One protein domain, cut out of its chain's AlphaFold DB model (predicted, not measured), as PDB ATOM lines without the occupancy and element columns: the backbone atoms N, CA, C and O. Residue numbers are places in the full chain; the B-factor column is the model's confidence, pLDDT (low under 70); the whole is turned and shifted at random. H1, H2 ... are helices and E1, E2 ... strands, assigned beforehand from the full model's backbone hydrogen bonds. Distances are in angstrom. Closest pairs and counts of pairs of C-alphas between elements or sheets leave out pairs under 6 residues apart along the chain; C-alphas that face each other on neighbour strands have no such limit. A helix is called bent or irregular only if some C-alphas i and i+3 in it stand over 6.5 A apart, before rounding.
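This is residues 3 to 208 of the 211 residues of the protein "Heat shock protein hsp33" of Trichococcus sp. ES5 (UniProt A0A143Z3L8). Two five-stranded sheets lie partly face to face with helices H2 and H5 between them, and H6 and H7 cover the far face of one sheet, E8 E9 E2 E1 E10. The far face of the other sheet, E5 E4 E3 E6 E7, has no named helix over it; short H4 packs on the first part of H2, at residues 37 to 41. The printed part has 206 residues, with seven named helices and ten named strands in the order E1 E2 H1 H2 E3 E4 E5 H3 H4 E6 E7 H5 E8 E9 H6 H7 E10. Both sheets are antiparallel throughout, in the strand orders just written, and the class is mixed, helices and strands. The whole is compact, with a radius of gyration of the C-alphas of 16.6 A and spans of 46 by 38 by 31 A.

Find C-alpha 4 at (109.771, 107.266, 77.767), where E1 begins and runs to residue 9. Its sheet also holds E2, residues 14 to 20 and 20.4 A long, E8, residues 148 to 151, E9, residues 158 to 164 and 20.3 A long, and E10, residues 203 to 208, which ends at C-alpha 208 at (104.077, 108.167, 76.682). In the other sheet look for E3, residues 62 to 67, E4, residues 73 to 79 and 19.6 A long, E5, residues 82 to 87, E6, residues 107 to 112, and E7, residues 120 to 125. From C-alpha 36 at (134.075, 99.917, 78.235) the longest helix, H2, runs 30.8 A to residue 56. The other helices are H1, residues 22 to 28, H3, residues 89 to 93, H4, residues 98 to 101, H5, residues 131 to 143 and 17.2 A long, H6, residues 170 to 187 and 24.2 A long, and H7, residues 192 to 199.

Start at the twisted sheet E8 E9 E2 E1 E10, where N 17 and O 161 are 2.9 A apart between E2 and E9, and N 7 and O 16 are 2.8 A apart between E1 and E2. It is in three layers, helices on both faces: H2 and H5 on one, H6 and H7 on the other. H2 is over E9 and E2 at a height over the sheet of 7.7 A; its closest C-alphas to E2 are those of Ile 55 and Ala 17, 5.3 A. H6, with a kink of 34 degrees near residue 181, has a height over the sheet of 8.9 A, and H7 has 8.4 A. H6 and H7 are only just irregular: C-alphas 182 and 185, and 193 and 196, are each 6.8 A apart. The other sheet is in two layers, with H2 and H5 on one face at heights over the sheet of 9.9 A and 9.2 A. Its E3, E4 and E5 form a meander, each strand the antiparallel neighbour of the one before; N 76 and O 64 are 2.9 A apart. H1 only grazes this sheet, with residues 24 to 28. H2 is the hub: it touches H1 and H5, the latter at a shallow tilt of 26 degrees, the same way, closest at the C-alphas of Val 45 and Ile 131, 6.7 A. It only just touches H4, with 3 pairs of C-alphas within 8 A, and is close to but not clearly touching H3. Every O i to N i+4 pair is within hydrogen-bond range in H1 and H5; the counts are 16 of 17 in H2, 12 of 14 in H6, 2 of 4 in H7, and 0 of 1 in H3, where 2 of 2 O i to N i+3 pairs are, while H4 is too short for an O i to N i+4 pair.

Look to the C-alphas of Lys 11 and His 93, 48.1 A apart, for the two farthest apart. The printed part has no cut, and no link is long. The mean pLDDT of the printed part is 90.7, and residues 153 to 156 are under 70.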
ATOM      1  N   ASN A   3     109.678 104.519  74.658       91.62
ATOM      2  CA  ASN A   3     110.854 104.355  75.505       91.62
ATOM      3  C   ASN A   3     110.978 105.469  76.551       91.62
ATOM      4  O   ASN A   3     111.999 105.571  77.226       91.62
ATOM      5  N   ILE A   4     109.928 106.285  76.698       95.19
ATOM      6  CA  ILE A   4     109.771 107.266  77.767       95.19
ATOM      7  C   ILE A   4     108.360 107.152  78.342       95.19
ATOM      8  O   ILE A   4     107.371 107.230  77.606       95.19
ATOM      9  N   LEU A   5     108.271 107.038  79.665       96.00
ATOM     10  CA  LEU A   5     107.030 107.148  80.427       96.00
ATOM     11  C   LEU A   5     107.142 108.306  81.414       96.00
ATOM     12  O   LEU A   5     108.145 108.439  82.114       96.00
ATOM     13  N   ARG A   6     106.092 109.123  81.504       97.06
ATOM     14  CA  ARG A   6     105.948 110.138  82.554       97.06
ATOM     15  C   ARG A   6     104.848 109.712  83.503       97.06
ATOM     16  O   ARG A   6     103.774 109.312  83.056       97.06
ATOM     17  N   PHE A   7     105.102 109.858  84.792       96.75
ATOM     18  CA  PHE A   7     104.176 109.491  85.850       96.75
ATOM     19  C   PHE A   7     103.883 110.674  86.767       96.75
ATOM     20  O   PHE A   7     104.728 111.548  86.977       96.75
ATOM     21  N   LEU A   8     102.696 110.653  87.361       97.38
ATOM     22  CA  LEU A   8     102.331 111.477  88.507       97.38
ATOM     23  C   LEU A   8     101.976 110.552  89.667       97.38
ATOM     24  O   LEU A   8     101.227 109.591  89.473       97.38
ATOM     25  N   SER A   9     102.516 110.821  90.857       97.12
ATOM     26  CA  SER A   9     102.204 110.004  92.028       97.12
ATOM     27  C   SER A   9     100.718 110.066  92.370       97.12
ATOM     28  O   SER A   9     100.056 111.080  92.139       97.12
ATOM     29  N   LEU A  10     100.178 108.985  92.939       96.00
ATOM     30  CA  LEU A  10      98.748 108.885  93.258       96.00
ATOM     31  C   LEU A  10      98.285 109.995  94.214       96.00
ATOM     32  O   LEU A  10      97.180 110.518  94.079       96.00
ATOM     33  N   LYS A  11      99.164 110.386  95.144       94.94
ATOM     34  CA  LYS A  11      98.945 111.486  96.090       94.94
ATOM     35  C   LYS A  11      99.249 112.874  95.508       94.94
ATOM     36  O   LYS A  11      98.863 113.866  96.105       94.94
ATOM     37  N   LYS A  12      99.857 112.954  94.316       95.31
ATOM     38  CA  LYS A  12     100.319 114.194  93.659       95.31
ATOM     39  C   LYS A  12     101.404 114.941  94.441       95.31
ATOM     40  O   LYS A  12     101.485 116.163  94.391       95.31
ATOM     41  N   GLU A  13     102.268 114.176  95.091       95.75
ATOM     42  CA  GLU A  13     103.431 114.662  95.843       95.75
ATOM     43  C   GLU A  13     104.683 114.762  94.961       95.75
ATOM     44  O   GLU A  13     105.597 115.528  95.234       95.75
ATOM     45  N   TYR A  14     104.763 113.984  93.881       95.56
ATOM     46  CA  TYR A  14     105.938 113.959  93.012       95.56
ATOM     47  C   TYR A  14     105.570 113.541  91.591       95.56
ATOM     48  O   TYR A  14     104.576 112.849  91.349       95.56
ATOM     49  N   ARG A  15     106.406 113.954  90.641       95.94
ATOM     50  CA  ARG A  15     106.385 113.491  89.250       95.94
ATOM     51  C   ARG A  15     107.588 112.599  88.986       95.94
ATOM     52  O   ARG A  15     108.625 112.752  89.632       95.94
ATOM     53  N   MET A  16     107.454 111.685  88.032       96.00
ATOM     54  CA  MET A  16     108.568 110.845  87.598       96.00
ATOM     55  C   MET A  16     108.683 110.783  86.082       96.00
ATOM     56  O   MET A  16     107.684 110.879  85.365       96.00
ATOM     57  N   ALA A  17     109.901 110.561  85.608       95.81
ATOM     58  CA  ALA A  17     110.179 110.111  84.254       95.81
ATOM     59  C   ALA A  17     110.938 108.783  84.322       95.81
ATOM     60  O   ALA A  17     111.819 108.617  85.161       95.81
ATOM     61  N   VAL A  18     110.594 107.849  83.441       95.19
ATOM     62  CA  VAL A  18     111.335 106.603  83.233       95.19
ATOM     63  C   VAL A  18     111.706 106.525  81.767       95.19
ATOM     64  O   VAL A  18     110.853 106.762  80.909       95.19
ATOM     65  N   VAL A  19     112.962 106.196  81.479       94.38
ATOM     66  CA  VAL A  19     113.478 106.088  80.113       94.38
ATOM     67  C   VAL A  19     114.202 104.761  79.908       94.38
ATOM     68  O   VAL A  19     114.889 104.275  80.807       94.38
ATOM     69  N   ASP A  20     114.066 104.187  78.715       93.25
ATOM     70  CA  ASP A  20     114.893 103.079  78.231       93.25
ATOM     71  C   ASP A  20     115.711 103.561  77.034       93.25
ATOM     72  O   ASP A  20     115.204 103.731  75.921       93.25
ATOM     73  N   MET A  21     116.993 103.821  77.279       90.75
ATOM     74  CA  MET A  21     117.899 104.343  76.259       90.75
ATOM     75  C   MET A  21     118.784 103.258  75.655       90.75
ATOM     76  O   MET A  21     119.583 103.558  74.778       90.75
ATOM     77  N   SER A  22     118.616 101.989  76.036       87.25
ATOM     78  CA  SER A  22     119.536 100.900  75.679       87.25
ATOM     79  C   SER A  22     119.800 100.795  74.173       87.25
ATOM     80  O   SER A  22     120.945 100.696  73.738       87.25
ATOM     81  N   GLN A  23     118.748 100.859  73.348       88.69
ATOM     82  CA  GLN A  23     118.888 100.779  71.888       88.69
ATOM     83  C   GLN A  23     119.468 102.062  71.279       88.69
ATOM     84  O   GLN A  23     120.296 101.999  70.370       88.69
ATOM     85  N   LEU A  24     119.035 103.228  71.767       90.19
ATOM     86  CA  LEU A  24     119.456 104.524  71.232       90.19
ATOM     87  C   LEU A  24     120.893 104.855  71.622       90.19
ATOM     88  O   LEU A  24     121.668 105.240  70.755       90.19
ATOM     89  N   SER A  25     121.272 104.649  72.882       89.31
ATOM     90  CA  SER A  25     122.641 104.833  73.361       89.31
ATOM     91  C   SER A  25     123.610 103.916  72.617       89.31
ATOM     92  O   SER A  25     124.653 104.384  72.169       89.31
ATOM     93  N   HIS A  26     123.232 102.654  72.368       87.81
ATOM     94  CA  HIS A  26     124.045 101.744  71.557       87.81
ATOM     95  C   HIS A  26     124.278 102.281  70.138       87.81
ATOM     96  O   HIS A  26     125.398 102.230  69.639       87.81
ATOM     97  N   LYS A  27     123.238 102.833  69.501       91.69
ATOM     98  CA  LYS A  27     123.338 103.441  68.168       91.69
ATOM     99  C   LYS A  27     124.171 104.728  68.175       91.69
ATOM    100  O   LYS A  27     125.002 104.915  67.294       91.69
ATOM    101  N   LEU A  28     123.960 105.609  69.153       93.00
ATOM    102  CA  LEU A  28     124.684 106.881  69.296       93.00
ATOM    103  C   LEU A  28     126.178 106.672  69.570       93.00
ATOM    104  O   LEU A  28     126.995 107.497  69.175       93.00
ATOM    105  N   LEU A  29     126.528 105.572  70.236       94.19
ATOM    106  CA  LEU A  29     127.889 105.221  70.638       94.19
ATOM    107  C   LEU A  29     128.434 104.016  69.855       94.19
ATOM    108  O   LEU A  29     129.367 103.354  70.314       94.19
ATOM    109  N   GLN A  30     127.863 103.714  68.684       93.81
ATOM    110  CA  GLN A  30     128.283 102.572  67.861       93.81
ATOM    111  C   GLN A  30     129.756 102.694  67.430       93.81
ATOM    112  O   GLN A  30     130.475 101.699  67.400       93.81
ATOM    113  N   ASP A  31     130.204 103.929  67.174       93.69
ATOM    114  CA  ASP A  31     131.554 104.265  66.715       93.69
ATOM    115  C   ASP A  31     132.477 104.679  67.879       93.69
ATOM    116  O   ASP A  31     133.634 105.047  67.673       93.69
ATOM    117  N   PHE A  32     131.984 104.624  69.123       95.50
ATOM    118  CA  PHE A  32     132.790 104.907  70.305       95.50
ATOM    119  C   PHE A  32     133.771 103.756  70.555       95.50
ATOM    120  O   PHE A  32     133.365 102.634  70.863       95.50
ATOM    121  N   ASN A  33     135.067 104.051  70.452       94.19
ATOM    122  CA  ASN A  33     136.162 103.083  70.550       94.19
ATOM    123  C   ASN A  33     137.031 103.244  71.812       94.19
ATOM    124  O   ASN A  33     138.144 102.721  71.854       94.19
ATOM    125  N   GLY A  34     136.540 103.967  72.823       93.38
ATOM    126  CA  GLY A  34     137.196 104.056  74.128       93.38
ATOM    127  C   GLY A  34     136.971 102.836  75.013       93.38
ATOM    128  O   GLY A  34     136.398 101.833  74.590       93.38
ATOM    129  N   SER A  35     137.427 102.920  76.263       93.94
ATOM    130  CA  SER A  35     137.254 101.828  77.223       93.94
ATOM    131  C   SER A  35     135.771 101.559  77.513       93.94
ATOM    132  O   SER A  35     134.936 102.465  77.478       93.94
ATOM    133  N   GLU A  36     135.442 100.312  77.858       91.38
ATOM    134  CA  GLU A  36     134.075  99.917  78.235       91.38
ATOM    135  C   GLU A  36     133.540 100.715  79.434       91.38
ATOM    136  O   GLU A  36     132.344 100.984  79.522       91.38
ATOM    137  N   GLU A  37     134.417 101.122  80.355       91.44
ATOM    138  CA  GLU A  37     134.047 101.972  81.490       91.44
ATOM    139  C   GLU A  37     133.582 103.358  81.022       91.44
ATOM    140  O   GLU A  37     132.506 103.811  81.414       91.44
ATOM    141  N   VAL A  38     134.339 104.003  80.127       93.75
ATOM    142  CA  VAL A  38     133.966 105.314  79.575       93.75
ATOM    143  C   VAL A  38     132.737 105.190  78.678       93.75
ATOM    144  O   VAL A  38     131.872 106.060  78.711       93.75
ATOM    145  N   LYS A  39     132.596 104.094  77.923       93.44
ATOM    146  CA  LYS A  39     131.401 103.848  77.105       93.44
ATOM    147  C   LYS A  39     130.135 103.789  77.958       93.44
ATOM    148  O   LYS A  39     129.177 104.491  77.653       93.44
ATOM    149  N   LYS A  40     130.152 103.034  79.060       91.25
ATOM    150  CA  LYS A  40     129.031 102.981  80.016       91.25
ATOM    151  C   LYS A  40     128.729 104.343  80.625       91.25
ATOM    152  O   LYS A  40     127.570 104.709  80.771       91.25
ATOM    153  N   PHE A  41     129.766 105.114  80.939       92.31
ATOM    154  CA  PHE A  41     129.592 106.489  81.389       92.31
ATOM    155  C   PHE A  41     128.901 107.364  80.329       92.31
ATOM    156  O   PHE A  41     127.982 108.110  80.655       92.31
ATOM    157  N   MET A  42     129.261 107.240  79.051       94.38
ATOM    158  CA  MET A  42     128.574 107.957  77.971       94.38
ATOM    159  C   MET A  42     127.106 107.521  77.825       94.38
ATOM    160  O   MET A  42     126.236 108.367  77.617       94.38
ATOM    161  N   GLU A  43     126.804 106.226  77.971       93.31
ATOM    162  CA  GLU A  43     125.425 105.705  77.984       93.31
ATOM    163  C   GLU A  43     124.608 106.290  79.151       93.31
ATOM    164  O   GLU A  43     123.435 106.640  78.983       93.31
ATOM    165  N   GLN A  44     125.248 106.457  80.309       92.38
ATOM    166  CA  GLN A  44     124.675 107.089  81.494       92.38
ATOM    167  C   GLN A  44     124.409 108.581  81.275       92.38
ATOM    168  O   GLN A  44     123.301 109.039  81.530       92.38
ATOM    169  N   VAL A  45     125.356 109.322  80.684       94.38
ATOM    170  CA  VAL A  45     125.156 110.734  80.307       94.38
ATOM    171  C   VAL A  45     123.954 110.896  79.377       94.38
ATOM    172  O   VAL A  45     123.114 111.765  79.614       94.38
ATOM    173  N   VAL A  46     123.832 110.053  78.345       94.38
ATOM    174  CA  VAL A  46     122.675 110.070  77.431       94.38
ATOM    175  C   VAL A  46     121.373 109.831  78.197       94.38
ATOM    176  O   VAL A  46     120.386 110.536  77.979       94.38
ATOM    177  N   THR A  47     121.370 108.862  79.108       93.88
ATOM    178  CA  THR A  47     120.191 108.474  79.891       93.88
ATOM    179  C   THR A  47     119.747 109.577  80.846       93.88
ATOM    180  O   THR A  47     118.587 109.993  80.805       93.88
ATOM    181  N   ASP A  48     120.668 110.111  81.643       94.31
ATOM    182  CA  ASP A  48     120.346 111.087  82.683       94.31
ATOM    183  C   ASP A  48     119.994 112.457  82.100       94.31
ATOM    184  O   ASP A  48     119.061 113.117  82.565       94.31
ATOM    185  N   CYS A  49     120.653 112.866  81.012       94.62
ATOM    186  CA  CYS A  49     120.244 114.076  80.301       94.62
ATOM    187  C   CYS A  49     118.845 113.906  79.686       94.62
ATOM    188  O   CYS A  49     118.026 114.822  79.764       94.62
ATOM    189  N   THR A  50     118.532 112.729  79.127       94.56
ATOM    190  CA  THR A  50     117.191 112.443  78.584       94.56
ATOM    191  C   THR A  50     116.123 112.486  79.675       94.56
ATOM    192  O   THR A  50     115.053 113.049  79.449       94.56
ATOM    193  N   LEU A  51     116.406 111.954  80.869       94.81
ATOM    194  CA  LEU A  51     115.502 112.022  82.018       94.81
ATOM    195  C   LEU A  51     115.133 113.460  82.393       94.81
ATOM    196  O   LEU A  51     113.953 113.760  82.594       94.81
ATOM    197  N   LEU A  52     116.127 114.346  82.454       93.38
ATOM    198  CA  LEU A  52     115.927 115.757  82.786       93.38
ATOM    199  C   LEU A  52     115.066 116.475  81.739       93.38
ATOM    200  O   LEU A  52     114.157 117.225  82.090       93.38
ATOM    201  N   VAL A  53     115.283 116.194  80.452       92.88
ATOM    202  CA  VAL A  53     114.425 116.747  79.390       92.88
ATOM    203  C   VAL A  53     113.001 116.179  79.500       92.88
ATOM    204  O   VAL A  53     112.016 116.909  79.372       92.88
ATOM    205  N   ALA A  54     112.879 114.874  79.762       93.38
ATOM    206  CA  ALA A  54     111.607 114.163  79.813       93.38
ATOM    207  C   ALA A  54     110.717 114.593  80.985       93.38
ATOM    208  O   ALA A  54     109.491 114.641  80.838       93.38
ATOM    209  N   ILE A  55     111.301 114.899  82.148       91.19
ATOM    210  CA  ILE A  55     110.517 115.289  83.324       91.19
ATOM    211  C   ILE A  55     109.932 116.699  83.186       91.19
ATOM    212  O   ILE A  55     108.788 116.915  83.606       91.19
ATOM    213  N   ASP A  56     110.661 117.627  82.554       85.06
ATOM    214  CA  ASP A  56     110.204 118.998  82.315       85.06
ATOM    215  C   ASP A  56     109.222 119.061  81.133       85.06
ATOM    216  O   ASP A  56     107.997 119.023  81.317       85.06
ATOM    217  N   ASN A  57     109.754 119.126  79.912       82.25
ATOM    218  CA  ASN A  57     108.988 119.150  78.675       82.25
ATOM    219  C   ASN A  57     109.877 118.725  77.495       82.25
ATOM    220  O   ASN A  57     110.792 119.455  77.125       82.25
ATOM    221  N   LEU A  58     109.542 117.600  76.856       83.94
ATOM    222  CA  LEU A  58     110.268 117.077  75.690       83.94
ATOM    223  C   LEU A  58     110.296 118.038  74.496       83.94
ATOM    224  O   LEU A  58     111.228 117.987  73.702       83.94
ATOM    225  N   GLU A  59     109.304 118.918  74.363       81.62
ATOM    226  CA  GLU A  59     109.255 119.898  73.274       81.62
ATOM    227  C   GLU A  59     110.169 121.106  73.521       81.62
ATOM    228  O   GLU A  59     110.484 121.845  72.585       81.62
ATOM    229  N   LYS A  60     110.611 121.332  74.767       82.69
ATOM    230  CA  LYS A  60     111.589 122.385  75.043       82.69
ATOM    231  C   LYS A  60     112.963 121.914  74.601       82.69
ATOM    232  O   LYS A  60     113.440 120.852  74.991       82.69
ATOM    233  N   LYS A  61     113.644 122.777  73.854       85.19
ATOM    234  CA  LYS A  61     115.045 122.576  73.521       85.19
ATOM    235  C   LYS A  61     115.895 122.681  74.785       85.19
ATOM    236  O   LYS A  61     115.951 123.745  75.401       85.19
ATOM    237  N   LEU A  62     116.554 121.585  75.144       90.56
ATOM    238  CA  LEU A  62     117.471 121.517  76.274       90.56
ATOM    239  C   LEU A  62     118.796 120.912  75.811       90.56
ATOM    240  O   LEU A  62     118.826 119.851  75.178       90.56
ATOM    241  N   SER A  63     119.894 121.601  76.107       94.44
ATOM    242  CA  SER A  63     121.246 121.129  75.803       94.44
ATOM    243  C   SER A  63     122.146 121.192  77.026       94.44
ATOM    244  O   SER A  63     122.050 122.123  77.823       94.44
ATOM    245  N   PHE A  64     123.056 120.238  77.115       97.06
ATOM    246  CA  PHE A  64     123.984 120.013  78.204       97.06
ATOM    247  C   PHE A  64     125.389 120.041  77.621       97.06
ATOM    248  O   PHE A  64     125.683 119.353  76.646       97.06
ATOM    249  N   SER A  65     126.258 120.843  78.217       97.56
ATOM    250  CA  SER A  65     127.666 120.941  77.863       97.56
ATOM    251  C   SER A  65     128.494 120.631  79.098       97.56
ATOM    252  O   SER A  65     128.602 121.456  80.006       97.56
ATOM    253  N   PHE A  66     129.107 119.457  79.101       97.56
ATOM    254  CA  PHE A  66     130.092 119.040  80.083       97.56
ATOM    255  C   PHE A  66     131.474 119.456  79.599       97.56
ATOM    256  O   PHE A  66     131.920 119.058  78.519       97.56
ATOM    257  N   ARG A  67     132.161 120.249  80.414       96.31
ATOM    258  CA  ARG A  67     133.600 120.464  80.306       96.31
ATOM    259  C   ARG A  67     134.240 119.696  81.449       96.31
ATOM    260  O   ARG A  67     134.050 120.058  82.601       96.31
ATOM    261  N   LEU A  68     134.944 118.631  81.115       93.81
ATOM    262  CA  LEU A  68     135.569 117.712  82.057       93.81
ATOM    263  C   LEU A  68     137.067 118.045  82.195       93.81
ATOM    264  O   LEU A  68     137.573 118.980  81.558       93.81
ATOM    265  N   THR A  69     137.777 117.277  83.019       89.69
ATOM    266  CA  THR A  69     139.236 117.366  83.193       89.69
ATOM    267  C   THR A  69     139.977 117.366  81.843       89.69
ATOM    268  O   THR A  69     139.530 116.761  80.873       89.69
ATOM    269  N   GLU A  70     141.120 118.057  81.763       79.31
ATOM    270  CA  GLU A  70     142.083 117.956  80.642       79.31
ATOM    271  C   GLU A  70     141.518 118.189  79.221       79.31
ATOM    272  O   GLU A  70     142.076 117.738  78.223       79.31
ATOM    273  N   GLY A  71     140.441 118.970  79.096       81.69
ATOM    274  CA  GLY A  71     139.875 119.333  77.791       81.69
ATOM    275  C   GLY A  71     138.964 118.264  77.186       81.69
ATOM    276  O   GLY A  71     138.577 118.382  76.022       81.69
ATOM    277  N   HIS A  72     138.584 117.254  77.967       94.12
ATOM    278  CA  HIS A  72     137.493 116.356  77.618       94.12
ATOM    279  C   HIS A  72     136.165 117.124  77.629       94.12
ATOM    280  O   HIS A  72     135.880 117.904  78.540       94.12
ATOM    281  N   THR A  73     135.340 116.935  76.603       96.75
ATOM    282  CA  THR A  73     134.041 117.607  76.499       96.75
ATOM    283  C   THR A  73     132.969 116.653  76.014       96.75
ATOM    284  O   THR A  73     133.242 115.770  75.200       96.75
ATOM    285  N   ILE A  74     131.751 116.852  76.514       97.94
ATOM    286  CA  ILE A  74     130.549 116.163  76.051       97.94
ATOM    287  C   ILE A  74     129.472 117.218  75.843       97.94
ATOM    288  O   ILE A  74     129.199 118.022  76.731       97.94
ATOM    289  N   PHE A  75     128.851 117.204  74.678       97.81
ATOM    290  CA  PHE A  75     127.671 117.985  74.369       97.81
ATOM    291  C   PHE A  75     126.523 117.033  74.052       97.81
ATOM    292  O   PHE A  75     126.624 116.218  73.136       97.81
ATOM    293  N   PHE A  76     125.433 117.157  74.796       97.00
ATOM    294  CA  PHE A  76     124.192 116.433  74.566       97.00
ATOM    295  C   PHE A  76     123.069 117.438  74.340       97.00
ATOM    296  O   PHE A  76     122.942 118.414  75.074       97.00
ATOM    297  N   GLN A  77     122.215 117.199  73.357       95.00
ATOM    298  CA  GLN A  77     121.010 117.989  73.143       95.00
ATOM    299  C   GLN A  77     119.883 117.075  72.690       95.00
ATOM    300  O   GLN A  77     120.061 116.299  71.752       95.00
ATOM    301  N   LEU A  78     118.716 117.228  73.313       91.12
ATOM    302  CA  LEU A  78     117.488 116.590  72.859       91.12
ATOM    303  C   LEU A  78     116.597 117.645  72.191       91.12
ATOM    304  O   LEU A  78     116.049 118.523  72.851       91.12
ATOM    305  N   ASN A  79     116.479 117.551  70.867       85.38
ATOM    306  CA  ASN A  79     115.506 118.276  70.055       85.38
ATOM    307  C   ASN A  79     114.429 117.279  69.636       85.38
ATOM    308  O   ASN A  79     114.487 116.767  68.520       85.38
ATOM    309  N   TYR A  80     113.505 116.957  70.541       84.38
ATOM    310  CA  TYR A  80     112.575 115.846  70.354       84.38
ATOM    311  C   TYR A  80     112.001 115.764  68.919       84.38
ATOM    312  O   TYR A  80     111.452 116.758  68.430       84.38
ATOM    313  N   PRO A  81     112.104 114.598  68.246       87.12
ATOM    314  CA  PRO A  81     112.617 113.311  68.750       87.12
ATOM    315  C   PRO A  81     114.138 113.099  68.573       87.12
ATOM    316  O   PRO A  81     114.657 112.037  68.896       87.12
ATOM    317  N   GLU A  82     114.877 114.072  68.046       89.81
ATOM    318  CA  GLU A  82     116.280 113.904  67.661       89.81
ATOM    319  C   GLU A  82     117.257 114.164  68.814       89.81
ATOM    320  O   GLU A  82     117.178 115.178  69.512       89.81
ATOM    321  N   ILE A  83     118.247 113.279  68.958       92.62
ATOM    322  CA  ILE A  83     119.383 113.465  69.867       92.62
ATOM    323  C   ILE A  83     120.607 113.894  69.066       92.62
ATOM    324  O   ILE A  83     120.989 113.247  68.091       92.62
ATOM    325  N   VAL A  84     121.263 114.949  69.538       94.75
ATOM    326  CA  VAL A  84     122.600 115.342  69.102       94.75
ATOM    327  C   VAL A  84     123.569 115.042  70.235       94.75
ATOM    328  O   VAL A  84     123.431 115.583  71.331       94.75
ATOM    329  N   LEU A  85     124.553 114.188  69.960       96.62
ATOM    330  CA  LEU A  85     125.635 113.861  70.877       96.62
ATOM    331  C   LEU A  85     126.969 114.163  70.195       96.62
ATOM    332  O   LEU A  85     127.272 113.620  69.134       96.62
ATOM    333  N   HIS A  86     127.771 115.014  70.820       96.94
ATOM    334  CA  HIS A  86     129.155 115.256  70.442       96.94
ATOM    335  C   HIS A  86     130.048 115.049  71.654       96.94
ATOM    336  O   HIS A  86     129.686 115.390  72.775       96.94
ATOM    337  N   TYR A  87     131.232 114.511  71.428       96.56
ATOM    338  CA  TYR A  87     132.240 114.357  72.458       96.56
ATOM    339  C   TYR A  87     133.620 114.550  71.840       96.56
ATOM    340  O   TYR A  87     133.810 114.346  70.643       96.56
ATOM    341  N   SER A  88     134.583 114.981  72.646       95.25
ATOM    342  CA  SER A  88     135.969 115.130  72.198       95.25
ATOM    343  C   SER A  88     136.631 113.770  71.975       95.25
ATOM    344  O   SER A  88     136.541 112.911  72.853       95.25
ATOM    345  N   ASP A  89     137.407 113.619  70.899       92.62
ATOM    346  CA  ASP A  89     138.189 112.403  70.596       92.62
ATOM    347  C   ASP A  89     139.120 111.972  71.740       92.62
ATOM    348  O   ASP A  89     139.452 110.801  71.897       92.62
ATOM    349  N   SER A  90     139.536 112.905  72.594       93.06
ATOM    350  CA  SER A  90     140.341 112.593  73.775       93.06
ATOM    351  C   SER A  90     139.628 111.648  74.756       93.06
ATOM    352  O   SER A  90     140.305 110.902  75.458       93.06
ATOM    353  N   LEU A  91     138.288 111.612  74.783       93.88
ATOM    354  CA  LEU A  91     137.519 110.682  75.624       93.88
ATOM    355  C   LEU A  91     137.650 109.228  75.170       93.88
ATOM    356  O   LEU A  91     137.615 108.329  76.006       93.88
ATOM    357  N   THR A  92     137.850 108.976  73.876       93.31
ATOM    358  CA  THR A  92     138.060 107.607  73.389       93.31
ATOM    359  C   THR A  92     139.460 107.084  73.704       93.31
ATOM    360  O   THR A  92     139.699 105.884  73.699       93.31
ATOM    361  N   HIS A  93     140.388 107.973  74.049       92.00
ATOM    362  CA  HIS A  93     141.753 107.616  74.425       92.00
ATOM    363  C   HIS A  93     141.977 107.668  75.939       92.00
ATOM    364  O   HIS A  93     143.079 107.373  76.402       92.00
ATOM    365  N   TYR A  94     140.951 108.023  76.715       93.19
ATOM    366  CA  TYR A  94     141.058 108.188  78.154       93.19
ATOM    367  C   TYR A  94     141.332 106.852  78.859       93.19
ATOM    368  O   TYR A  94     140.594 105.883  78.691       93.19
ATOM    369  N   GLN A  95     142.409 106.814  79.647       88.19
ATOM    370  CA  GLN A  95     142.867 105.619  80.374       88.19
ATOM    371  C   GLN A  95     142.651 105.715  81.895       88.19
ATOM    372  O   GLN A  95     142.999 104.786  82.620       88.19
ATOM    373  N   GLY A  96     142.143 106.849  82.390       88.81
ATOM    374  CA  GLY A  96     141.806 107.026  83.803       88.81
ATOM    375  C   GLY A  96     140.453 106.407  84.156       88.81
ATOM    376  O   GLY A  96     139.755 105.879  83.290       88.81
ATOM    377  N   SER A  97     140.062 106.512  85.426       90.12
ATOM    378  CA  SER A  97     138.717 106.117  85.852       90.12
ATOM    379  C   SER A  97     137.719 107.243  85.595       90.12
ATOM    380  O   SER A  97     138.082 108.422  85.565       90.12
ATOM    381  N   VAL A  98     136.434 106.919  85.445       90.31
ATOM    382  CA  VAL A  98     135.403 107.945  85.184       90.31
ATOM    383  C   VAL A  98     135.358 109.006  86.291       90.31
ATOM    384  O   VAL A  98     135.154 110.182  86.010       90.31
ATOM    385  N   GLN A  99     135.639 108.637  87.543       88.62
ATOM    386  CA  GLN A  99     135.670 109.589  88.660       88.62
ATOM    387  C   GLN A  99     136.749 110.664  88.476       88.62
ATOM    388  O   GLN A  99     136.563 111.799  88.904       88.62
ATOM    389  N   THR A 100     137.867 110.341  87.817       90.62
ATOM    390  CA  THR A 100     138.940 111.311  87.564       90.62
ATOM    391  C   THR A 100     138.642 112.267  86.398       90.62
ATOM    392  O   THR A 100     139.363 113.251  86.219       90.62
ATOM    393  N   LEU A 101     137.553 112.051  85.647       91.81
ATOM    394  CA  LEU A 101     137.047 113.020  84.663       91.81
ATOM    395  C   LEU A 101     136.393 114.246  85.315       91.81
ATOM    396  O   LEU A 101     136.255 115.272  84.651       91.81
ATOM    397  N   PHE A 102     136.011 114.147  86.589       91.62
ATOM    398  CA  PHE A 102     135.323 115.195  87.340       91.62
ATOM    399  C   PHE A 102     136.267 115.858  88.349       91.62
ATOM    400  O   PHE A 102     136.247 115.573  89.547       91.62
ATOM    401  N   ASP A 103     137.133 116.747  87.865       89.56
ATOM    402  CA  ASP A 103     138.028 117.535  88.714       89.56
ATOM    403  C   ASP A 103     137.415 118.875  89.164       89.56
ATOM    404  O   ASP A 103     136.302 119.258  88.810       89.56
ATOM    405  N   LYS A 104     138.187 119.655  89.930       88.81
ATOM    406  CA  LYS A 104     137.776 120.983  90.421       88.81
ATOM    407  C   LYS A 104     137.548 122.028  89.321       88.81
ATOM    408  O   LYS A 104     137.029 123.095  89.626       88.81
ATOM    409  N   LYS A 105     137.995 121.779  88.088       90.19
ATOM    410  CA  LYS A 105     137.811 122.678  86.939       90.19
ATOM    411  C   LYS A 105     136.651 122.242  86.051       90.19
ATOM    412  O   LYS A 105     136.301 122.968  85.120       90.19
ATOM    413  N   SER A 106     136.086 121.074  86.329       94.69
ATOM    414  CA  SER A 106     134.993 120.513  85.563       94.69
ATOM    415  C   SER A 106     133.719 121.318  85.796       94.69
ATOM    416  O   SER A 106     133.446 121.783  86.907       94.69
ATOM    417  N   SER A 107     132.931 121.505  84.743       95.69
ATOM    418  CA  SER A 107     131.677 122.244  84.797       95.69
ATOM    419  C   SER A 107     130.601 121.627  83.917       95.69
ATOM    420  O   SER A 107     130.871 121.018  82.879       95.69
ATOM    421  N   LEU A 108     129.358 121.825  84.342       96.81
ATOM    422  CA  LEU A 108     128.163 121.521  83.573       96.81
ATOM    423  C   LEU A 108     127.471 122.838  83.244       96.81
ATOM    424  O   LEU A 108     127.169 123.620  84.141       96.81
ATOM    425  N   SER A 109     127.205 123.068  81.961       96.19
ATOM    426  CA  SER A 109     126.310 124.130  81.505       96.19
ATOM    427  C   SER A 109     125.053 123.531  80.890       96.19
ATOM    428  O   SER A 109     125.151 122.714  79.978       96.19
ATOM    429  N   VAL A 110     123.887 123.964  81.353       94.81
ATOM    430  CA  VAL A 110     122.587 123.577  80.800       94.81
ATOM    431  C   VAL A 110     121.955 124.803  80.168       94.81
ATOM    432  O   VAL A 110     121.887 125.861  80.789       94.81
ATOM    433  N   THR A 111     121.524 124.668  78.919       92.62
ATOM    434  CA  THR A 111     120.872 125.738  78.162       92.62
ATOM    435  C   THR A 111     119.462 125.325  77.785       92.62
ATOM    436  O   THR A 111     119.279 124.286  77.152       92.62
ATOM    437  N   VAL A 112     118.491 126.153  78.167       89.06
ATOM    438  CA  VAL A 112     117.058 125.980  77.913       89.06
ATOM    439  C   VAL A 112     116.610 126.991  76.860       89.06
ATOM    440  O   VAL A 112     116.947 128.175  76.941       89.06
ATOM    441  N   GLY A 113     115.781 126.530  75.926       84.19
ATOM    442  CA  GLY A 113     115.072 127.363  74.963       84.19
ATOM    443  C   GLY A 113     115.809 127.555  73.642       84.19
ATOM    444  O   GLY A 113     116.814 126.910  73.335       84.19
ATOM    445  N   ASP A 114     115.259 128.438  72.819       79.00
ATOM    446  CA  ASP A 114     115.823 128.820  71.535       79.00
ATOM    447  C   ASP A 114     115.752 130.340  71.324       79.00
ATOM    448  O   ASP A 114     115.330 131.114  72.183       79.00
ATOM    449  N   TRP A 115     116.184 130.791  70.150       72.69
ATOM    450  CA  TRP A 115     116.161 132.208  69.794       72.69
ATOM    451  C   TRP A 115     114.745 132.810  69.744       72.69
ATOM    452  O   TRP A 115     114.619 134.032  69.798       72.69
ATOM    453  N   LYS A 116     113.690 131.989  69.635       75.88
ATOM    454  CA  LYS A 116     112.288 132.430  69.617       75.88
ATOM    455  C   LYS A 116     111.716 132.548  71.025       75.88
ATOM    456  O   LYS A 116     110.963 133.480  71.285       75.88
ATOM    457  N   THR A 117     112.045 131.616  71.918       74.62
ATOM    458  CA  THR A 117     111.519 131.571  73.295       74.62
ATOM    459  C   THR A 117     112.415 132.274  74.314       74.62
ATOM    460  O   THR A 117     112.024 132.417  75.470       74.62
ATOM    461  N   GLY A 118     113.607 132.701  73.895       82.56
ATOM    462  CA  GLY A 118     114.672 133.161  74.779       82.56
ATOM    463  C   GLY A 118     115.593 132.009  75.176       82.56
ATOM    464  O   GLY A 118     115.150 130.872  75.347       82.56
ATOM    465  N   ILE A 119     116.883 132.327  75.307       88.81
ATOM    466  CA  ILE A 119     117.940 131.383  75.674       88.81
ATOM    467  C   ILE A 119     118.377 131.694  77.101       88.81
ATOM    468  O   ILE A 119     118.785 132.818  77.397       88.81
ATOM    469  N   HIS A 120     118.310 130.690  77.969       89.56
ATOM    470  CA  HIS A 120     118.822 130.765  79.330       89.56
ATOM    471  C   HIS A 120     119.881 129.688  79.538       89.56
ATOM    472  O   HIS A 120     119.620 128.522  79.255       89.56
ATOM    473  N   THR A 121     121.054 130.071  80.041       92.50
ATOM    474  CA  THR A 121     122.153 129.147  80.338       92.50
ATOM    475  C   THR A 121     122.534 129.256  81.807       92.50
ATOM    476  O   THR A 121     122.877 130.341  82.276       92.50
ATOM    477  N   SER A 122     122.529 128.119  82.495       93.44
ATOM    478  CA  SER A 122     122.997 127.971  83.872       93.44
ATOM    479  C   SER A 122     124.243 127.101  83.895       93.44
ATOM    480  O   SER A 122     124.275 126.052  83.251       93.44
ATOM    481  N   THR A 123     125.258 127.511  84.655       95.00
ATOM    482  CA  THR A 123     126.521 126.775  84.778       95.00
ATOM    483  C   THR A 123     126.832 126.492  86.240       95.00
ATOM    484  O   THR A 123     126.791 127.402  87.066       95.00
ATOM    485  N   ILE A 124     127.182 125.243  86.545       94.62
ATOM    486  CA  ILE A 124     127.627 124.799  87.871       94.62
ATOM    487  C   ILE A 124     128.982 124.089  87.786       94.62
ATOM    488  O   ILE A 124     129.399 123.629  86.718       94.62
ATOM    489  N   GLU A 125     129.660 123.963  88.925       94.19
ATOM    490  CA  GLU A 125     130.808 123.064  89.057       94.19
ATOM    491  C   GLU A 125     130.358 121.600  88.949       94.19
ATOM    492  O   GLU A 125     129.364 121.195  89.549       94.19
ATOM    493  N   ALA A 126     131.120 120.796  88.207       91.69
ATOM    494  CA  ALA A 126     130.873 119.374  87.976       91.69
ATOM    495  C   ALA A 126     131.963 118.515  88.639       91.69
ATOM    496  O   ALA A 126     132.548 117.639  88.014       91.69
ATOM    497  N   ASN A 127     132.265 118.804  89.906       89.00
ATOM    498  CA  ASN A 127     133.311 118.157  90.708       89.00
ATOM    499  C   ASN A 127     132.728 117.152  91.723       89.00
ATOM    500  O   ASN A 127     133.108 117.143  92.896       89.00
ATOM    501  N   ARG A 128     131.752 116.350  91.286       89.94
ATOM    502  CA  ARG A 128     131.081 115.318  92.095       89.94
ATOM    503  C   ARG A 128     131.436 113.922  91.585       89.94
ATOM    504  O   ARG A 128     131.977 113.753  90.499       89.94
ATOM    505  N   GLU A 129     131.124 112.927  92.395       85.12
ATOM    506  CA  GLU A 129     131.477 111.522  92.222       85.12
ATOM    507  C   GLU A 129     130.781 110.813  91.049       85.12
ATOM    508  O   GLU A 129     131.276 109.780  90.594       85.12
ATOM    509  N   SER A 130     129.652 111.340  90.562       88.94
ATOM    510  CA  SER A 130     128.910 110.778  89.431       88.94
ATOM    511  C   SER A 130     128.110 111.835  88.671       88.94
ATOM    512  O   SER A 130     127.884 112.945  89.156       88.94
ATOM    513  N   ILE A 131     127.651 111.469  87.472       90.94
ATOM    514  CA  ILE A 131     126.778 112.307  86.650       90.94
ATOM    515  C   ILE A 131     125.429 112.572  87.327       90.94
ATOM    516  O   ILE A 131     124.975 113.715  87.303       90.94
ATOM    517  N   GLU A 132     124.842 111.588  88.013       92.19
ATOM    518  CA  GLU A 132     123.636 111.801  88.816       92.19
ATOM    519  C   GLU A 132     123.871 112.885  89.861       92.19
ATOM    520  O   GLU A 132     123.148 113.873  89.881       92.19
ATOM    521  N   ALA A 133     124.935 112.772  90.662       92.12
ATOM    522  CA  ALA A 133     125.239 113.751  91.704       92.12
ATOM    523  C   ALA A 133     125.450 115.170  91.138       92.12
ATOM    524  O   ALA A 133     125.082 116.162  91.773       92.12
ATOM    525  N   ILE A 134     126.014 115.287  89.930       93.81
ATOM    526  CA  ILE A 134     126.154 116.570  89.222       93.81
ATOM    527  C   ILE A 134     124.780 117.121  88.828       93.81
ATOM    528  O   ILE A 134     124.512 118.303  89.047       93.81
ATOM    529  N   LEU A 135     123.907 116.291  88.258       94.25
ATOM    530  CA  LEU A 135     122.583 116.714  87.800       94.25
ATOM    531  C   LEU A 135     121.628 117.002  88.967       94.25
ATOM    532  O   LEU A 135     120.904 117.991  88.918       94.25
ATOM    533  N   GLU A 136     121.681 116.233  90.054       93.75
ATOM    534  CA  GLU A 136     120.962 116.528  91.302       93.75
ATOM    535  C   GLU A 136     121.415 117.870  91.889       93.75
ATOM    536  O   GLU A 136     120.594 118.710  92.273       93.75
ATOM    537  N   HIS A 137     122.730 118.124  91.902       93.00
ATOM    538  CA  HIS A 137     123.260 119.415  92.328       93.00
ATOM    539  C   HIS A 137     122.775 120.554  91.419       93.00
ATOM    540  O   HIS A 137     122.399 121.617  91.918       93.00
ATOM    541  N   PHE A 138     122.728 120.325  90.103       92.94
ATOM    542  CA  PHE A 138     122.216 121.291  89.136       92.94
ATOM    543  C   PHE A 138     120.757 121.661  89.407       92.94
ATOM    544  O   PHE A 138     120.454 122.852  89.487       92.94
ATOM    545  N   THR A 139     119.856 120.690  89.589       91.31
ATOM    546  CA  THR A 139     118.428 121.006  89.772       91.31
ATOM    547  C   THR A 139     118.172 121.744  91.084       91.31
ATOM    548  O   THR A 139     117.347 122.656  91.128       91.31
ATOM    549  N   ILE A 140     118.940 121.451  92.139       89.81
ATOM    550  CA  ILE A 140     118.867 122.204  93.399       89.81
ATOM    551  C   ILE A 140     119.313 123.658  93.194       89.81
ATOM    552  O   ILE A 140     118.634 124.575  93.651       89.81
ATOM    553  N   GLN A 141     120.445 123.886  92.518       86.44
ATOM    554  CA  GLN A 141     121.009 125.231  92.351       86.44
ATOM    555  C   GLN A 141     120.241 126.085  91.332       86.44
ATOM    556  O   GLN A 141     120.025 127.272  91.567       86.44
ATOM    557  N   SER A 142     119.846 125.499  90.200       79.94
ATOM    558  CA  SER A 142     119.254 126.227  89.073       79.94
ATOM    559  C   SER A 142     117.729 126.269  89.123       79.94
ATOM    560  O   SER A 142     117.145 127.276  88.733       79.94
ATOM    561  N   GLU A 143     117.075 125.191  89.559       76.88
ATOM    562  CA  GLU A 143     115.609 125.073  89.515       76.88
ATOM    563  C   GLU A 143     114.961 125.220  90.895       76.88
ATOM    564  O   GLU A 143     113.748 125.388  90.975       76.88
ATOM    565  N   GLN A 144     115.753 125.177  91.974       82.06
ATOM    566  CA  GLN A 144     115.271 125.078  93.360       82.06
ATOM    567  C   GLN A 144     114.369 123.855  93.580       82.06
ATOM    568  O   GLN A 144     113.485 123.859  94.436       82.06
ATOM    569  N   LEU A 145     114.607 122.794  92.805       83.12
ATOM    570  CA  LEU A 145     113.865 121.543  92.867       83.12
ATOM    571  C   LEU A 145     114.846 120.395  93.090       83.12
ATOM    572  O   LEU A 145     115.741 120.140  92.280       83.12
ATOM    573  N   ALA A 146     114.674 119.690  94.206       88.75
ATOM    574  CA  ALA A 146     115.388 118.446  94.436       88.75
ATOM    575  C   ALA A 146     114.945 117.427  93.384       88.75
ATOM    576  O   ALA A 146     113.752 117.230  93.177       88.75
ATOM    577  N   SER A 147     115.897 116.786  92.722       92.69
ATOM    578  CA  SER A 147     115.615 115.678  91.817       92.69
ATOM    579  C   SER A 147     116.450 114.490  92.257       92.69
ATOM    580  O   SER A 147     117.517 114.682  92.832       92.69
ATOM    581  N   TYR A 148     115.945 113.283  92.030       93.38
ATOM    582  CA  TYR A 148     116.579 112.048  92.475       93.38
ATOM    583  C   TYR A 148     116.698 111.092  91.299       93.38
ATOM    584  O   TYR A 148     115.679 110.653  90.752       93.38
ATOM    585  N   PHE A 149     117.933 110.779  90.919       93.00
ATOM    586  CA  PHE A 149     118.220 109.876  89.811       93.00
ATOM    587  C   PHE A 149     118.414 108.455  90.336       93.00
ATOM    588  O   PHE A 149     119.108 108.203  91.323       93.00
ATOM    589  N   ILE A 150     117.766 107.504  89.674       87.81
ATOM    590  CA  ILE A 150     117.841 106.080  89.979       87.81
ATOM    591  C   ILE A 150     118.064 105.357  88.655       87.81
ATOM    592  O   ILE A 150     117.134 105.133  87.882       87.81
ATOM    593  N   THR A 151     119.316 105.012  88.382       83.06
ATOM    594  CA  THR A 151     119.750 104.330  87.159       83.06
ATOM    595  C   THR A 151     119.976 102.843  87.420       83.06
ATOM    596  O   THR A 151     120.441 102.430  88.490       83.06
ATOM    597  N   THR A 152     119.626 101.997  86.452       78.19
ATOM    598  CA  THR A 152     119.939 100.567  86.518       78.19
ATOM    599  C   THR A 152     121.420 100.366  86.206       78.19
ATOM    600  O   THR A 152     121.968 100.937  85.269       78.19
ATOM    601  N   ARG A 153     122.104  99.532  86.997       67.12
ATOM    602  CA  ARG A 153     123.534  99.218  86.781       67.12
ATOM    603  C   ARG A 153     123.758  98.084  85.776       67.12
ATOM    604  O   ARG A 153     124.896  97.688  85.524       67.12
ATOM    605  N   THR A 154     122.677  97.527  85.247       66.19
ATOM    606  CA  THR A 154     122.643  96.364  84.361       66.19
ATOM    607  C   THR A 154     121.845  96.684  83.105       66.19
ATOM    608  O   THR A 154     121.005  97.577  83.107       66.19
ATOM    609  N   ASN A 155     122.136  95.956  82.024       61.31
ATOM    610  CA  ASN A 155     121.416  96.078  80.760       61.31
ATOM    611  C   ASN A 155     120.033  95.397  80.855       61.31
ATOM    612  O   ASN A 155     119.996  94.250  81.311       61.31
ATOM    613  N   PRO A 156     118.939  96.012  80.359       68.06
ATOM    614  CA  PRO A 156     118.854  97.328  79.710       68.06
ATOM    615  C   PRO A 156     119.183  98.502  80.641       68.06
ATOM    616  O   PRO A 156     118.701  98.554  81.772       68.06
ATOM    617  N   PHE A 157     119.979  99.450  80.136       77.25
ATOM    618  CA  PHE A 157     120.313 100.685  80.841       77.25
ATOM    619  C   PHE A 157     119.085 101.603  80.854       77.25
ATOM    620  O   PHE A 157     118.757 102.275  79.868       77.25
ATOM    621  N   ARG A 158     118.362 101.576  81.974       89.12
ATOM    622  CA  ARG A 158     117.168 102.379  82.220       89.12
ATOM    623  C   ARG A 158     117.447 103.406  83.295       89.12
ATOM    624  O   ARG A 158     118.142 103.141  84.273       89.12
ATOM    625  N   GLY A 159     116.849 104.570  83.114       91.88
ATOM    626  CA  GLY A 159     116.894 105.646  84.084       91.88
ATOM    627  C   GLY A 159     115.510 105.917  84.648       91.88
ATOM    628  O   GLY A 159     114.514 105.838  83.927       91.88
ATOM    629  N   LEU A 160     115.458 106.282  85.923       94.12
ATOM    630  CA  LEU A 160     114.306 106.888  86.567       94.12
ATOM    631  C   LEU A 160     114.726 108.204  87.216       94.12
ATOM    632  O   LEU A 160     115.760 108.282  87.874       94.12
ATOM    633  N   LEU A 161     113.890 109.223  87.062       95.31
ATOM    634  CA  LEU A 161     114.016 110.503  87.742       95.31
ATOM    635  C   LEU A 161     112.745 110.761  88.533       95.31
ATOM    636  O   LEU A 161     111.658 110.735  87.956       95.31
ATOM    637  N   LEU A 162     112.883 111.032  89.829       95.69
ATOM    638  CA  LEU A 162     111.804 111.510  90.692       95.69
ATOM    639  C   LEU A 162     112.055 112.974  91.040       95.69
ATOM    640  O   LEU A 162     113.156 113.336  91.447       95.69
ATOM    641  N   GLN A 163     111.022 113.803  90.924       95.50
ATOM    642  CA  GLN A 163     111.070 115.198  91.348       95.50
ATOM    643  C   GLN A 163     109.831 115.528  92.193       95.50
ATOM    644  O   GLN A 163     108.706 115.382  91.693       95.50
ATOM    645  N   PRO A 164     109.997 115.949  93.461       95.25
ATOM    646  CA  PRO A 164     108.898 116.394  94.303       95.25
ATOM    647  C   PRO A 164     108.191 117.608  93.710       95.25
ATOM    648  O   PRO A 164     108.799 118.453  93.049       95.25
ATOM    649  N   LEU A 165     106.891 117.692  93.956       93.56
ATOM    650  CA  LEU A 165     106.092 118.859  93.622       93.56
ATOM    651  C   LEU A 165     106.178 119.902  94.749       93.56
ATOM    652  O   LEU A 165     106.579 119.582  95.871       93.56
ATOM    653  N   PRO A 166     105.829 121.171  94.477       89.81
ATOM    654  CA  PRO A 166     105.795 122.191  95.516       89.81
ATOM    655  C   PRO A 166     104.919 121.758  96.695       89.81
ATOM    656  O   PRO A 166     103.782 121.338  96.491       89.81
ATOM    657  N   PHE A 167     105.446 121.922  97.912       88.94
ATOM    658  CA  PHE A 167     104.785 121.559  99.174       88.94
ATOM    659  C   PHE A 167     104.560 120.060  99.392       88.94
ATOM    660  O   PHE A 167     103.730 119.700 100.223       88.94
ATOM    661  N   ALA A 168     105.301 119.212  98.675       93.12
ATOM    662  CA  ALA A 168     105.219 117.777  98.870       93.12
ATOM    663  C   ALA A 168     105.570 117.359 100.306       93.12
ATOM    664  O   ALA A 168     106.478 117.929 100.919       93.12
ATOM    665  N   ASP A 169     104.891 116.332 100.815       93.56
ATOM    666  CA  ASP A 169     105.244 115.713 102.088       93.56
ATOM    667  C   ASP A 169     106.600 114.998 101.967       93.56
ATOM    668  O   ASP A 169     106.784 114.062 101.182       93.56
ATOM    669  N   GLU A 170     107.577 115.458 102.751       91.62
ATOM    670  CA  GLU A 170     108.943 114.936 102.703       91.62
ATOM    671  C   GLU A 170     109.001 113.448 103.074       91.62
ATOM    672  O   GLU A 170     109.783 112.699 102.489       91.62
ATOM    673  N   THR A 171     108.144 112.988 103.991       93.69
ATOM    674  CA  THR A 171     108.094 111.579 104.406       93.69
ATOM    675  C   THR A 171     107.617 110.702 103.255       93.69
ATOM    676  O   THR A 171     108.253 109.690 102.955       93.69
ATOM    677  N   ASP A 172     106.551 111.120 102.565       91.56
ATOM    678  CA  ASP A 172     106.018 110.413 101.395       91.56
ATOM    679  C   ASP A 172     107.049 110.347 100.253       91.56
ATOM    680  O   ASP A 172     107.206 109.309  99.603       91.56
ATOM    681  N   VAL A 173     107.791 111.435 100.024       93.50
ATOM    682  CA  VAL A 173     108.865 111.482  99.019       93.50
ATOM    683  C   VAL A 173     110.008 110.528  99.384       93.50
ATOM    684  O   VAL A 173     110.455 109.759  98.531       93.50
ATOM    685  N   GLN A 174     110.480 110.535 100.634       93.38
ATOM    686  CA  GLN A 174     111.572 109.654 101.069       93.38
ATOM    687  C   GLN A 174     111.176 108.171 101.055       93.38
ATOM    688  O   GLN A 174     111.993 107.311 100.695       93.38
ATOM    689  N   GLU A 175     109.923 107.854 101.393       92.94
ATOM    690  CA  GLU A 175     109.400 106.493 101.268       92.94
ATOM    691  C   GLU A 175     109.396 106.047  99.799       92.94
ATOM    692  O   GLU A 175     109.892 104.961  99.482       92.94
ATOM    693  N   ALA A 176     108.919 106.905  98.890       93.19
ATOM    694  CA  ALA A 176     108.920 106.628  97.457       93.19
ATOM    695  C   ALA A 176     110.342 106.388  96.927       93.19
ATOM    696  O   ALA A 176     110.592 105.365  96.294       93.19
ATOM    697  N   ILE A 177     111.305 107.256  97.252       92.38
ATOM    698  CA  ILE A 177     112.714 107.086  96.852       92.38
ATOM    699  C   ILE A 177     113.261 105.737  97.332       92.38
ATOM    700  O   ILE A 177     113.911 105.017  96.570       92.38
ATOM    701  N   SER A 178     112.978 105.361  98.581       90.94
ATOM    702  CA  SER A 178     113.432 104.089  99.154       90.94
ATOM    703  C   SER A 178     112.842 102.884  98.412       90.94
ATOM    704  O   SER A 178     113.565 101.937  98.089       90.94
ATOM    705  N   ARG A 179     111.549 102.935  98.069       89.56
ATOM    706  CA  ARG A 179     110.866 101.881  97.297       89.56
ATOM    707  C   ARG A 179     111.377 101.805  95.860       89.56
ATOM    708  O   ARG A 179     111.616 100.712  95.357       89.56
ATOM    709  N   LEU A 180     111.619 102.941  95.212       89.44
ATOM    710  CA  LEU A 180     112.163 102.986  93.855       89.44
ATOM    711  C   LEU A 180     113.593 102.448  93.792       89.44
ATOM    712  O   LEU A 180     113.928 101.715  92.864       89.44
ATOM    713  N   ARG A 181     114.422 102.719  94.806       87.38
ATOM    714  CA  ARG A 181     115.750 102.096  94.930       87.38
ATOM    715  C   ARG A 181     115.646 100.576  95.029       87.38
ATOM    716  O   ARG A 181     116.388  99.886  94.336       87.38
ATOM    717  N   TYR A 182     114.696 100.059  95.808       84.88
ATOM    718  CA  TYR A 182     114.414  98.621  95.863       84.88
ATOM    719  C   TYR A 182     113.950  98.058  94.505       84.88
ATOM    720  O   TYR A 182     114.353  96.965  94.114       84.88
ATOM    721  N   PHE A 183     113.152  98.810  93.742       83.75
ATOM    722  CA  PHE A 183     112.687  98.387  92.418       83.75
ATOM    723  C   PHE A 183     113.683  98.606  91.278       83.75
ATOM    724  O   PHE A 183     113.492  98.016  90.217       83.75
ATOM    725  N   SER A 184     114.751  99.379  91.479       83.12
ATOM    726  CA  SER A 184     115.753  99.663  90.443       83.12
ATOM    727  C   SER A 184     116.337  98.390  89.817       83.12
ATOM    728  O   SER A 184     116.447  98.292  88.598       83.12
ATOM    729  N   GLU A 185     116.605  97.359  90.621       80.94
ATOM    730  CA  GLU A 185     117.081  96.066  90.122       80.94
ATOM    731  C   GLU A 185     116.027  95.374  89.245       80.94
ATOM    732  O   GLU A 185     116.328  94.909  88.148       80.94
ATOM    733  N   ARG A 186     114.755  95.385  89.667       84.62
ATOM    734  CA  ARG A 186     113.645  94.818  88.880       84.62
ATOM    735  C   ARG A 186     113.442  95.563  87.562       84.62
ATOM    736  O   ARG A 186     113.182  94.920  86.547       84.62
ATOM    737  N   LEU A 187     113.599  96.888  87.559       83.50
ATOM    738  CA  LEU A 187     113.546  97.702  86.341       83.50
ATOM    739  C   LEU A 187     114.648  97.314  85.347       83.50
ATOM    740  O   LEU A 187     114.419  97.407  84.146       83.50
ATOM    741  N   GLY A 188     115.799  96.831  85.821       82.38
ATOM    742  CA  GLY A 188     116.882  96.318  84.976       82.38
ATOM    743  C   GLY A 188     116.631  94.923  84.392       82.38
ATOM    744  O   GLY A 188     117.422  94.461  83.578       82.38
ATOM    745  N   HIS A 189     115.553  94.234  84.778       85.06
ATOM    746  CA  HIS A 189     115.277  92.858  84.343       85.06
ATOM    747  C   HIS A 189     113.902  92.660  83.699       85.06
ATOM    748  O   HIS A 189     113.682  91.643  83.042       85.06
ATOM    749  N   CYS A 190     112.981  93.610  83.854       87.44
ATOM    750  CA  CYS A 190     111.662  93.518  83.242       87.44
ATOM    751  C   CYS A 190     111.656  93.967  81.772       87.44
ATOM    752  O   CYS A 190     112.523  94.700  81.282       87.44
ATOM    753  N   THR A 191     110.626  93.568  81.042       90.00
ATOM    754  CA  THR A 191     110.301  94.133  79.735       90.00
ATOM    755  C   THR A 191     109.755  95.553  79.887       90.00
ATOM    756  O   THR A 191     109.185  95.914  80.915       90.00
ATOM    757  N   TRP A 192     109.873  96.374  78.842       91.25
ATOM    758  CA  TRP A 192     109.371  97.752  78.884       91.25
ATOM    759  C   TRP A 192     107.868  97.843  79.207       91.25
ATOM    760  O   TRP A 192     107.422  98.776  79.867       91.25
ATOM    761  N   ARG A 193     107.083  96.841  78.791       89.69
ATOM    762  CA  ARG A 193     105.634  96.784  79.045       89.69
ATOM    763  C   ARG A 193     105.291  96.591  80.524       89.69
ATOM    764  O   ARG A 193     104.214  96.997  80.935       89.69
ATOM    765  N   GLU A 194     106.192  96.001  81.306       92.50
ATOM    766  CA  GLU A 194     105.988  95.715  82.732       92.50
ATOM    767  C   GLU A 194     106.381  96.901  83.631       92.50
ATOM    768  O   GLU A 194     106.049  96.909  84.812       92.50
ATOM    769  N   VAL A 195     107.074  97.917  83.099       92.38
ATOM    770  CA  VAL A 195     107.533  99.084  83.879       92.38
ATOM    771  C   VAL A 195     106.365  99.821  84.535       92.38
ATOM    772  O   VAL A 195     106.441 100.175  85.708       92.38
ATOM    773  N   GLU A 196     105.275 100.034  83.799       93.94
ATOM    774  CA  GLU A 196     104.071 100.673  84.337       93.94
ATOM    775  C   GLU A 196     103.436  99.847  85.454       93.94
ATOM    776  O   GLU A 196     103.078 100.402  86.487       93.94
ATOM    777  N   GLU A 197     103.333  98.529  85.275       93.38
ATOM    778  CA  GLU A 197     102.763  97.636  86.282       93.38
ATOM    779  C   GLU A 197     103.579  97.671  87.578       93.38
ATOM    780  O   GLU A 197     103.007  97.801  88.661       93.38
ATOM    781  N   ILE A 198     104.913  97.652  87.472       91.81
ATOM    782  CA  ILE A 198     105.832  97.724  88.620       91.81
ATOM    783  C   ILE A 198     105.628  99.001  89.442       91.81
ATOM    784  O   ILE A 198     105.796  98.958  90.658       91.81
ATOM    785  N   LEU A 199     105.284 100.118  88.794       92.50
ATOM    786  CA  LEU A 199     105.145 101.433  89.433       92.50
ATOM    787  C   LEU A 199     103.687 101.828  89.720       92.50
ATOM    788  O   LEU A 199     103.434 102.897  90.283       92.50
ATOM    789  N   SER A 200     102.728 100.982  89.341       92.75
ATOM    790  CA  SER A 200     101.292 101.284  89.394       92.75
ATOM    791  C   SER A 200     100.741 101.469  90.812       92.75
ATOM    792  O   SER A 200      99.736 102.157  90.993       92.75
ATOM    793  N   ASP A 201     101.408 100.908  91.828       91.50
ATOM    794  CA  ASP A 201     101.042 101.067  93.240       91.50
ATOM    795  C   ASP A 201     101.384 102.460  93.797       91.50
ATOM    796  O   ASP A 201     100.869 102.852  94.845       91.50
ATOM    797  N   GLN A 202     102.235 103.217  93.098       92.31
ATOM    798  CA  GLN A 202     102.756 104.514  93.538       92.31
ATOM    799  C   GLN A 202     102.353 105.667  92.623       92.31
ATOM    800  O   GLN A 202     102.185 106.800  93.090       92.31
ATOM    801  N   ALA A 203     102.189 105.408  91.325       95.69
ATOM    802  CA  ALA A 203     101.962 106.458  90.347       95.69
ATOM    803  C   ALA A 203     101.177 105.989  89.118       95.69
ATOM    804  O   ALA A 203     101.126 104.810  88.782       95.69
ATOM    805  N   THR A 204     100.579 106.946  88.413       97.25
ATOM    806  CA  THR A 204      99.847 106.708  87.162       97.25
ATOM    807  C   THR A 204     100.590 107.333  85.990       97.25
ATOM    808  O   THR A 204     101.120 108.441  86.112       97.25
ATOM    809  N   VAL A 205     100.612 106.644  84.846       97.12
ATOM    810  CA  VAL A 205     101.172 107.183  83.599       97.12
ATOM    811  C   VAL A 205     100.325 108.363  83.126       97.12
ATOM    812  O   VAL A 205      99.119 108.237  82.926       97.12
ATOM    813  N   ILE A 206     100.971 109.506  82.909       96.31
ATOM    814  CA  ILE A 206     100.345 110.731  82.391       96.31
ATOM    815  C   ILE A 206     100.748 111.037  80.946       96.31
ATOM    816  O   ILE A 206     100.057 111.799  80.275       96.31
ATOM    817  N   ALA A 207     101.850 110.461  80.456       95.06
ATOM    818  CA  ALA A 207     102.271 110.586  79.064       95.06
ATOM    819  C   ALA A 207     103.217 109.454  78.644       95.06
ATOM    820  O   ALA A 207     103.939 108.887  79.471       95.06
ATOM    821  N   ARG A 208     103.227 109.166  77.340       95.50
ATOM    822  CA  ARG A 208     104.077 108.167  76.682       95.50
ATOM    823  C   ARG A 208     104.726 108.800  75.465       95.50
ATOM    824  O   ARG A 208     104.040 109.473  74.696       95.50
TER     825      ARG A 208